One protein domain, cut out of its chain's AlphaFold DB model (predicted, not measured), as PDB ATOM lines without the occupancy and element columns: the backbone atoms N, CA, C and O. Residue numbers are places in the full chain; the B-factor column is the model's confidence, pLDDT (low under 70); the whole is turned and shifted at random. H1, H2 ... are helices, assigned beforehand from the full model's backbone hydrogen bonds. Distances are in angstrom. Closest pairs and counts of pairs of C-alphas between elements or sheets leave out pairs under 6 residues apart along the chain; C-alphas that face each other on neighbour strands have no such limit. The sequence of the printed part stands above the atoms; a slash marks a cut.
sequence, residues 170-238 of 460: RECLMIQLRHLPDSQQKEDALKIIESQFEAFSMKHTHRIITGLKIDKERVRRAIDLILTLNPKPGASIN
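Overview. This is residues 170 to 238 of the 460 residues of a protein of Muribaculaceae bacterium Isolate-037 (Harlan) (UniProt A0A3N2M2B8). A helical hairpin, H1 and H2 side by side, is crossed at H2 by H5; short H3 and H4 fold round near the end of H2, and the tail to Asn 238 makes one end of the length. The 69 printed residues, with five named helices, H1 to H5, and no named strand, are all helix in class. They are compact, with a radius of gyration of the C-alphas of 12.1 A, and span 40 by 26 by 17 A.

Along the chain. H1, residues 170 to 179, 14.7 A, begins at C-alpha (-39.550, 32.211, 0.208). H2 is 184 to 195, 16.5 A; H3 197 to 201; H4 205 to 212; H5, 216 to 227, 16.5 A, ends at (-39.017, 37.731, -11.395).

Arrangement. H1 and H2 touch, opposite ways at a shallow tilt of 21 degrees; closest C-alphas Leu 177 and Lys 186, 6.4 A. H2, with residues 185 to 189 alone, touches H5, about perpendicular at 78 degrees; closest C-alphas Ala 189 and Ala 222, 4.8 A. H3 and H4 touch only at the corner; closest C-alphas Ala 199 and Ile 208, 6.4 A. H1 and H4 are apart. In H1 to H5 every O i to N i+4 pair is within hydrogen-bond range.

Size, cuts and confidence. The farthest C-alphas, Lys 213 and Asn 238, are 40.6 A apart. The printed part has no cut; the four links between helices are tight. Residues 236 to 238 have pLDDT under 70.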
ATOM      1  N   ARG A 170     -38.109  31.955   0.151       88.81
ATOM      2  CA  ARG A 170     -39.550  32.211   0.208       88.81
ATOM      3  C   ARG A 170     -39.835  33.425   1.089       88.81
ATOM      4  O   ARG A 170     -40.534  34.336   0.656       88.81
ATOM      5  N   GLU A 171     -39.274  33.455   2.289       87.50
ATOM      6  CA  GLU A 171     -39.392  34.550   3.240       87.50
ATOM      7  C   GLU A 171     -38.742  35.827   2.698       87.50
ATOM      8  O   GLU A 171     -39.353  36.888   2.787       87.50
ATOM      9  N   CYS A 172     -37.581  35.726   2.045       90.19
ATOM     10  CA  CYS A 172     -36.914  36.858   1.393       90.19
ATOM     11  C   CYS A 172     -37.830  37.549   0.370       90.19
ATOM     12  O   CYS A 172     -38.098  38.749   0.472       90.19
ATOM     13  N   LEU A 173     -38.405  36.778  -0.560       88.69
ATOM     14  CA  LEU A 173     -39.329  37.312  -1.561       88.69
ATOM     15  C   LEU A 173     -40.621  37.843  -0.926       88.69
ATOM     16  O   LEU A 173     -41.165  38.844  -1.386       88.69
ATOM     17  N   MET A 174     -41.120  37.212   0.142       89.31
ATOM     18  CA  MET A 174     -42.290  37.714   0.870       89.31
ATOM     19  C   MET A 174     -42.019  39.060   1.546       89.31
ATOM     20  O   MET A 174     -42.878  39.939   1.486       89.31
ATOM     21  N   ILE A 175     -40.852  39.238   2.171       88.44
ATOM     22  CA  ILE A 175     -40.449  40.507   2.792       88.44
ATOM     23  C   ILE A 175     -40.370  41.601   1.723       88.44
ATOM     24  O   ILE A 175     -40.961  42.665   1.902       88.44
ATOM     25  N   GLN A 176     -39.737  41.322   0.582       89.50
ATOM     26  CA  GLN A 176     -39.652  42.276  -0.530       89.50
ATOM     27  C   GLN A 176     -41.031  42.630  -1.102       89.50
ATOM     28  O   GLN A 176     -41.340  43.803  -1.309       89.50
ATOM     29  N   LEU A 177     -41.909  41.637  -1.289       88.62
ATOM     30  CA  LEU A 177     -43.277  41.869  -1.758       88.62
ATOM     31  C   LEU A 177     -44.106  42.704  -0.786       88.62
ATOM     32  O   LEU A 177     -44.914  43.512  -1.232       88.62
ATOM     33  N   ARG A 178     -43.936  42.525   0.528       87.38
ATOM     34  CA  ARG A 178     -44.687  43.287   1.540       87.38
ATOM     35  C   ARG A 178     -44.381  44.783   1.493       87.38
ATOM     36  O   ARG A 178     -45.312  45.563   1.689       87.38
ATOM     37  N   HIS A 179     -43.143  45.152   1.167       85.38
ATOM     38  CA  HIS A 179     -42.679  46.539   1.077       85.38
ATOM     39  C   HIS A 179     -43.071  47.251  -0.230       85.38
ATOM     40  O   HIS A 179     -43.047  48.479  -0.294       85.38
ATOM     41  N   LEU A 180     -43.488  46.515  -1.267       85.69
ATOM     42  CA  LEU A 180     -44.017  47.104  -2.504       85.69
ATOM     43  C   LEU A 180     -45.384  47.784  -2.275       85.69
ATOM     44  O   LEU A 180     -46.141  47.361  -1.397       85.69
ATOM     45  N   PRO A 181     -45.755  48.801  -3.081       85.06
ATOM     46  CA  PRO A 181     -47.054  49.458  -2.972       85.06
ATOM     47  C   PRO A 181     -48.209  48.479  -3.215       85.06
ATOM     48  O   PRO A 181     -48.097  47.522  -3.993       85.06
ATOM     49  N   ASP A 182     -49.337  48.728  -2.551       86.12
ATOM     50  CA  ASP A 182     -50.500  47.850  -2.633       86.12
ATOM     51  C   ASP A 182     -51.065  47.805  -4.051       86.12
ATOM     52  O   ASP A 182     -51.445  48.808  -4.657       86.12
ATOM     53  N   SER A 183     -51.100  46.596  -4.597       87.81
ATOM     54  CA  SER A 183     -51.611  46.318  -5.927       87.81
ATOM     55  C   SER A 183     -52.211  44.920  -5.963       87.81
ATOM     56  O   SER A 183     -51.782  44.012  -5.251       87.81
ATOM     57  N   GLN A 184     -53.171  44.710  -6.864       83.38
ATOM     58  CA  GLN A 184     -53.739  43.379  -7.087       83.38
ATOM     59  C   GLN A 184     -52.668  42.366  -7.538       83.38
ATOM     60  O   GLN A 184     -52.778  41.179  -7.257       83.38
ATOM     61  N   GLN A 185     -51.595  42.843  -8.183       84.69
ATOM     62  CA  GLN A 185     -50.452  42.019  -8.584       84.69
ATOM     63  C   GLN A 185     -49.620  41.566  -7.378       84.69
ATOM     64  O   GLN A 185     -49.236  40.401  -7.323       84.69
ATOM     65  N   LYS A 186     -49.394  42.450  -6.394       88.31
ATOM     66  CA  LYS A 186     -48.721  42.126  -5.126       88.31
ATOM     67  C   LYS A 186     -49.496  41.074  -4.337       88.31
ATOM     68  O   LYS A 186     -48.900  40.108  -3.875       88.31
ATOM     69  N   GLU A 187     -50.815  41.226  -4.207       87.44
ATOM     70  CA  GLU A 187     -51.645  40.241  -3.500       87.44
ATOM     71  C   GLU A 187     -51.598  38.862  -4.164       87.44
ATOM     72  O   GLU A 187     -51.467  37.843  -3.484       87.44
ATOM     73  N   ASP A 188     -51.698  38.821  -5.494       86.19
ATOM     74  CA  ASP A 188     -51.631  37.575  -6.250       86.19
ATOM     75  C   ASP A 188     -50.225  36.952  -6.155       86.19
ATOM     76  O   ASP A 188     -50.105  35.745  -5.944       86.19
ATOM     77  N   ALA A 189     -49.159  37.760  -6.208       87.00
ATOM     78  CA  ALA A 189     -47.780  37.310  -6.018       87.00
ATOM     79  C   ALA A 189     -47.538  36.739  -4.609       87.00
ATOM     80  O   ALA A 189     -46.979  35.650  -4.475       87.00
ATOM     81  N   LEU A 190     -48.024  37.414  -3.562       88.62
ATOM     82  CA  LEU A 190     -47.945  36.929  -2.181       88.62
ATOM     83  C   LEU A 190     -48.653  35.579  -2.024       88.62
ATOM     84  O   LEU A 190     -48.071  34.659  -1.454       88.62
ATOM     85  N   LYS A 191     -49.851  35.411  -2.600       87.75
ATOM     86  CA  LYS A 191     -50.582  34.128  -2.575       87.75
ATOM     87  C   LYS A 191     -49.826  33.010  -3.295       87.75
ATOM     88  O   LYS A 191     -49.828  31.869  -2.826       87.75
ATOM     89  N   ILE A 192     -49.178  33.317  -4.423       87.06
ATOM     90  CA  ILE A 192     -48.354  32.352  -5.167       87.06
ATOM     91  C   ILE A 192     -47.187  31.874  -4.301       87.06
ATOM     92  O   ILE A 192     -46.996  30.665  -4.166       87.06
ATOM     93  N   ILE A 193     -46.442  32.793  -3.683       87.69
ATOM     94  CA  ILE A 193     -45.279  32.449  -2.853       87.69
ATOM     95  C   ILE A 193     -45.700  31.776  -1.539       87.69
ATOM     96  O   ILE A 193     -45.024  30.870  -1.056       87.69
ATOM     97  N   GLU A 194     -46.832  32.163  -0.959       86.94
ATOM     98  CA  GLU A 194     -47.305  31.591   0.297       86.94
ATOM     99  C   GLU A 194     -47.833  30.161   0.127       86.94
ATOM    100  O   GLU A 194     -47.492  29.286   0.917       86.94
ATOM    101  N   SER A 195     -48.650  29.904  -0.899       83.31
ATOM    102  CA  SER A 195     -49.374  28.630  -1.032       83.31
ATOM    103  C   SER A 195     -48.819  27.694  -2.109       83.31
ATOM    104  O   SER A 195     -49.081  26.494  -2.067       83.31
ATOM    105  N   GLN A 196     -48.105  28.215  -3.112       82.19
ATOM    106  CA  GLN A 196     -47.706  27.474  -4.318       82.19
ATOM    107  C   GLN A 196     -46.227  27.695  -4.694       82.19
ATOM    108  O   GLN A 196     -45.876  27.659  -5.876       82.19
ATOM    109  N   PHE A 197     -45.343  27.871  -3.704       83.00
ATOM    110  CA  PHE A 197     -43.908  28.098  -3.934       83.00
ATOM    111  C   PHE A 197     -43.235  26.975  -4.743       83.00
ATOM    112  O   PHE A 197     -42.532  27.243  -5.713       83.00
ATOM    113  N   GLU A 198     -43.518  25.713  -4.415       82.44
ATOM    114  CA  GLU A 198     -43.001  24.543  -5.145       82.44
ATOM    115  C   GLU A 198     -43.411  24.558  -6.625       82.44
ATOM    116  O   GLU A 198     -42.610  24.317  -7.532       82.44
ATOM    117  N   ALA A 199     -44.679  24.887  -6.893       80.94
ATOM    118  CA  ALA A 199     -45.185  24.981  -8.255       80.94
ATOM    119  C   ALA A 199     -44.557  26.162  -9.011       80.94
ATOM    120  O   ALA A 199     -44.298  26.035 -10.209       80.94
ATOM    121  N   PHE A 200     -44.286  27.276  -8.326       82.81
ATOM    122  CA  PHE A 200     -43.570  28.424  -8.878       82.81
ATOM    123  C   PHE A 200     -42.121  28.072  -9.239       82.81
ATOM    124  O   PHE A 200     -41.732  28.246 -10.394       82.81
ATOM    125  N   SER A 201     -41.370  27.472  -8.312       81.25
ATOM    126  CA  SER A 201     -39.978  27.043  -8.517       81.25
ATOM    127  C   SER A 201     -39.828  26.108  -9.727       81.25
ATOM    128  O   SER A 201     -38.934  26.259 -10.558       81.25
ATOM    129  N   MET A 202     -40.784  25.192  -9.916       80.06
ATOM    130  CA  MET A 202     -40.786  24.250 -11.041       80.06
ATOM    131  C   MET A 202     -41.386  24.797 -12.356       80.06
ATOM    132  O   MET A 202     -41.523  24.024 -13.317       80.06
ATOM    133  N   LYS A 203     -41.760  26.087 -12.411       78.81
ATOM    134  CA  LYS A 203     -42.489  26.751 -13.516       78.81
ATOM    135  C   LYS A 203     -43.799  26.042 -13.913       78.81
ATOM    136  O   LYS A 203     -44.186  25.986 -15.080       78.81
ATOM    137  N   HIS A 204     -44.519  25.475 -12.947       80.94
ATOM    138  CA  HIS A 204     -45.797  24.795 -13.160       80.94
ATOM    139  C   HIS A 204     -46.990  25.764 -13.168       80.94
ATOM    140  O   HIS A 204     -47.909  25.644 -12.357       80.94
ATOM    141  N   THR A 205     -47.032  26.681 -14.138       77.75
ATOM    142  CA  THR A 205     -48.065  27.731 -14.234       77.75
ATOM    143  C   THR A 205     -49.493  27.176 -14.230       77.75
ATOM    144  O   THR A 205     -50.380  27.751 -13.608       77.75
ATOM    145  N   HIS A 206     -49.726  26.011 -14.845       79.12
ATOM    146  CA  HIS A 206     -51.050  25.378 -14.843       79.12
ATOM    147  C   HIS A 206     -51.495  24.943 -13.436       79.12
ATOM    148  O   HIS A 206     -52.669  25.082 -13.100       79.12
ATOM    149  N   ARG A 207     -50.583  24.441 -12.591       79.50
ATOM    150  CA  ARG A 207     -50.914  24.077 -11.202       79.50
ATOM    151  C   ARG A 207     -51.235  25.311 -10.367       79.50
ATOM    152  O   ARG A 207     -52.166  25.263  -9.574       79.50
ATOM    153  N   ILE A 208     -50.521  26.411 -10.602       80.62
ATOM    154  CA  ILE A 208     -50.757  27.698  -9.934       80.62
ATOM    155  C   ILE A 208     -52.153  28.233 -10.288       80.62
ATOM    156  O   ILE A 208     -52.923  28.571  -9.393       80.62
ATOM    157  N   ILE A 209     -52.515  28.222 -11.576       83.69
ATOM    158  CA  ILE A 209     -53.840  28.649 -12.061       83.69
ATOM    159  C   ILE A 209     -54.952  27.801 -11.431       83.69
ATOM    160  O   ILE A 209     -55.912  28.344 -10.888       83.69
ATOM    161  N   THR A 210     -54.825  26.470 -11.464       81.81
ATOM    162  CA  THR A 210     -55.847  25.570 -10.904       81.81
ATOM    163  C   THR A 210     -55.938  25.671  -9.379       81.81
ATOM    164  O   THR A 210     -57.040  25.621  -8.836       81.81
ATOM    165  N   GLY A 211     -54.804  25.826  -8.691       79.00
ATOM    166  CA  GLY A 211     -54.736  25.900  -7.232       79.00
ATOM    167  C   GLY A 211     -55.290  27.207  -6.667       79.00
ATOM    168  O   GLY A 211     -56.026  27.179  -5.685       79.00
ATOM    169  N   LEU A 212     -54.984  28.340  -7.305       79.25
ATOM    170  CA  LEU A 212     -55.411  29.664  -6.840       79.25
ATOM    171  C   LEU A 212     -56.733  30.134  -7.463       79.25
ATOM    172  O   LEU A 212     -57.330  31.084  -6.963       79.25
ATOM    173  N   LYS A 213     -57.208  29.474  -8.530       82.44
ATOM    174  CA  LYS A 213     -58.399  29.869  -9.310       82.44
ATOM    175  C   LYS A 213     -58.327  31.319  -9.813       82.44
ATOM    176  O   LYS A 213     -59.327  32.032  -9.835       82.44
ATOM    177  N   ILE A 214     -57.131  31.745 -10.209       81.81
ATOM    178  CA  ILE A 214     -56.850  33.080 -10.746       81.81
ATOM    179  C   ILE A 214     -56.719  32.987 -12.270       81.81
ATOM    180  O   ILE A 214     -56.269  31.971 -12.802       81.81
ATOM    181  N   ASP A 215     -57.113  34.048 -12.975       85.75
ATOM    182  CA  ASP A 215     -56.982  34.131 -14.428       85.75
ATOM    183  C   ASP A 215     -55.516  34.059 -14.909       85.75
ATOM    184  O   ASP A 215     -54.587  34.509 -14.230       85.75
ATOM    185  N   LYS A 216     -55.308  33.517 -16.115       83.81
ATOM    186  CA  LYS A 216     -53.978  33.286 -16.695       83.81
ATOM    187  C   LYS A 216     -53.174  34.582 -16.837       83.81
ATOM    188  O   LYS A 216     -51.972  34.569 -16.570       83.81
ATOM    189  N   GLU A 217     -53.804  35.694 -17.219       84.38
ATOM    190  CA  GLU A 217     -53.101  36.976 -17.375       84.38
ATOM    191  C   GLU A 217     -52.677  37.577 -16.034       84.38
ATOM    192  O   GLU A 217     -51.630  38.219 -15.930       84.38
ATOM    193  N   ARG A 218     -53.466  37.358 -14.980       84.94
ATOM    194  CA  ARG A 218     -53.120  37.790 -13.621       84.94
ATOM    195  C   ARG A 218     -51.954  36.989 -13.059       84.94
ATOM    196  O   ARG A 218     -51.016  37.586 -12.542       84.94
ATOM    197  N   VAL A 219     -51.966  35.666 -13.239       85.00
ATOM    198  CA  VAL A 219     -50.837  34.809 -12.846       85.00
ATOM    199  C   VAL A 219     -49.566  35.203 -13.598       85.00
ATOM    200  O   VAL A 219     -48.511  35.271 -12.979       85.00
ATOM    201  N   ARG A 220     -49.657  35.516 -14.900       84.19
ATOM    202  CA  ARG A 220     -48.508  36.003 -15.681       84.19
ATOM    203  C   ARG A 220     -47.925  37.282 -15.076       84.19
ATOM    204  O   ARG A 220     -46.753  37.288 -14.734       84.19
ATOM    205  N   ARG A 221     -48.754  38.304 -14.839       86.38
ATOM    206  CA  ARG A 221     -48.307  39.570 -14.225       86.38
ATOM    207  C   ARG A 221     -47.699  39.382 -12.835       86.38
ATOM    208  O   ARG A 221     -46.715  40.035 -12.513       86.38
ATOM    209  N   ALA A 222     -48.265  38.494 -12.019       86.75
ATOM    210  CA  ALA A 222     -47.722  38.191 -10.700       86.75
ATOM    211  C   ALA A 222     -46.365  37.467 -10.783       86.75
ATOM    212  O   ALA A 222     -45.461  37.791 -10.024       86.75
ATOM    213  N   ILE A 223     -46.198  36.524 -11.718       85.94
ATOM    214  CA  ILE A 223     -44.911  35.855 -11.969       85.94
ATOM    215  C   ILE A 223     -43.870  36.860 -12.466       85.94
ATOM    216  O   ILE A 223     -42.755  36.857 -11.955       85.94
ATOM    217  N   ASP A 224     -44.240  37.728 -13.409       86.50
ATOM    218  CA  ASP A 224     -43.346  38.761 -13.938       86.50
ATOM    219  C   ASP A 224     -42.875  39.695 -12.811       86.50
ATOM    220  O   ASP A 224     -41.683  39.965 -12.705       86.50
ATOM    221  N   LEU A 225     -43.771  40.094 -11.897       88.19
ATOM    222  CA  LEU A 225     -43.409  40.867 -10.705       88.19
ATOM    223  C   LEU A 225     -42.416  40.112  -9.808       88.19
ATOM    224  O   LEU A 225     -41.405  40.684  -9.412       88.19
ATOM    225  N   ILE A 226     -42.653  38.830  -9.511       87.31
ATOM    226  CA  ILE A 226     -41.733  38.037  -8.674       87.31
ATOM    227  C   ILE A 226     -40.350  37.922  -9.331       87.31
ATOM    228  O   ILE A 226     -39.341  37.958  -8.635       87.31
ATOM    229  N   LEU A 227     -40.283  37.816 -10.660       86.31
ATOM    230  CA  LEU A 227     -39.017  37.731 -11.395       86.31
ATOM    231  C   LEU A 227     -38.212  39.040 -11.386       86.31
ATOM    232  O   LEU A 227     -37.008  38.992 -11.613       86.31
ATOM    233  N   THR A 228     -38.844  40.188 -11.114       88.06
ATOM    234  CA  THR A 228     -38.129  41.468 -10.947       88.06
ATOM    235  C   THR A 228     -37.457  41.628  -9.581       88.06
ATOM    236  O   THR A 228     -36.650  42.537  -9.403       88.06
ATOM    237  N   LEU A 229     -37.776  40.763  -8.615       87.44
ATOM    238  CA  LEU A 229     -37.239  40.819  -7.255       87.44
ATOM    239  C   LEU A 229     -35.814  40.262  -7.176       87.44
ATOM    240  O   LEU A 229     -35.436  39.379  -7.948       87.44
ATOM    241  N   ASN A 230     -35.028  40.743  -6.206       85.00
ATOM    242  CA  ASN A 230     -33.651  40.292  -6.015       85.00
ATOM    243  C   ASN A 230     -33.591  39.131  -5.000       85.00
ATOM    244  O   ASN A 230     -33.767  39.359  -3.804       85.00
ATOM    245  N   PRO A 231     -33.270  37.893  -5.417       83.56
ATOM    246  CA  PRO A 231     -33.197  36.746  -4.511       83.56
ATOM    247  C   PRO A 231     -31.975  36.765  -3.575       83.56
ATOM    248  O   PRO A 231     -31.874  35.905  -2.701       83.56
ATOM    249  N   LYS A 232     -31.009  37.671  -3.769       83.88
ATOM    250  CA  LYS A 232     -29.767  37.759  -2.983       83.88
ATOM    251  C   LYS A 232     -29.431  39.222  -2.677       83.88
ATOM    252  O   LYS A 232     -28.514  39.780  -3.285       83.88
ATOM    253  N   PRO A 233     -30.158  39.852  -1.744       79.06
ATOM    254  CA  PRO A 233     -29.995  41.273  -1.453       79.06
ATOM    255  C   PRO A 233     -28.594  41.623  -0.917       79.06
ATOM    256  O   PRO A 233     -28.102  42.714  -1.182       79.06
ATOM    257  N   GLY A 234     -27.908  40.694  -0.234       74.75
ATOM    258  CA  GLY A 234     -26.543  40.926   0.255       74.75
ATOM    259  C   GLY A 234     -25.466  40.935  -0.838       74.75
ATOM    260  O   GLY A 234     -24.473  41.649  -0.725       74.75
ATOM    261  N   ALA A 235     -25.667  40.192  -1.931       73.25
ATOM    262  CA  ALA A 235     -24.647  40.027  -2.968       73.25
ATOM    263  C   ALA A 235     -24.434  41.290  -3.819       73.25
ATOM    264  O   ALA A 235     -23.340  41.486  -4.333       73.25
ATOM    265  N   SER A 236     -25.452  42.146  -3.956       68.44
ATOM    266  CA  SER A 236     -25.357  43.405  -4.712       68.44
ATOM    267  C   SER A 236     -24.564  44.501  -4.002       68.44
ATOM    268  O   SER A 236     -24.194  45.472  -4.645       68.44
ATOM    269  N   ILE A 237     -24.352  44.374  -2.690       66.44
ATOM    270  CA  ILE A 237     -23.593  45.346  -1.886       66.44
ATOM    271  C   ILE A 237     -22.183  44.808  -1.624       66.44
ATOM    272  O   ILE A 237     -21.208  45.543  -1.678       66.44
ATOM    273  N   ASN A 238     -22.055  43.491  -1.430       61.44
ATOM    274  CA  ASN A 238     -20.769  42.832  -1.194       61.44
ATOM    275  C   ASN A 238     -19.919  42.620  -2.466       61.44
ATOM    276  O   ASN A 238     -18.829  42.060  -2.367       61.44
TER     277      ASN A 238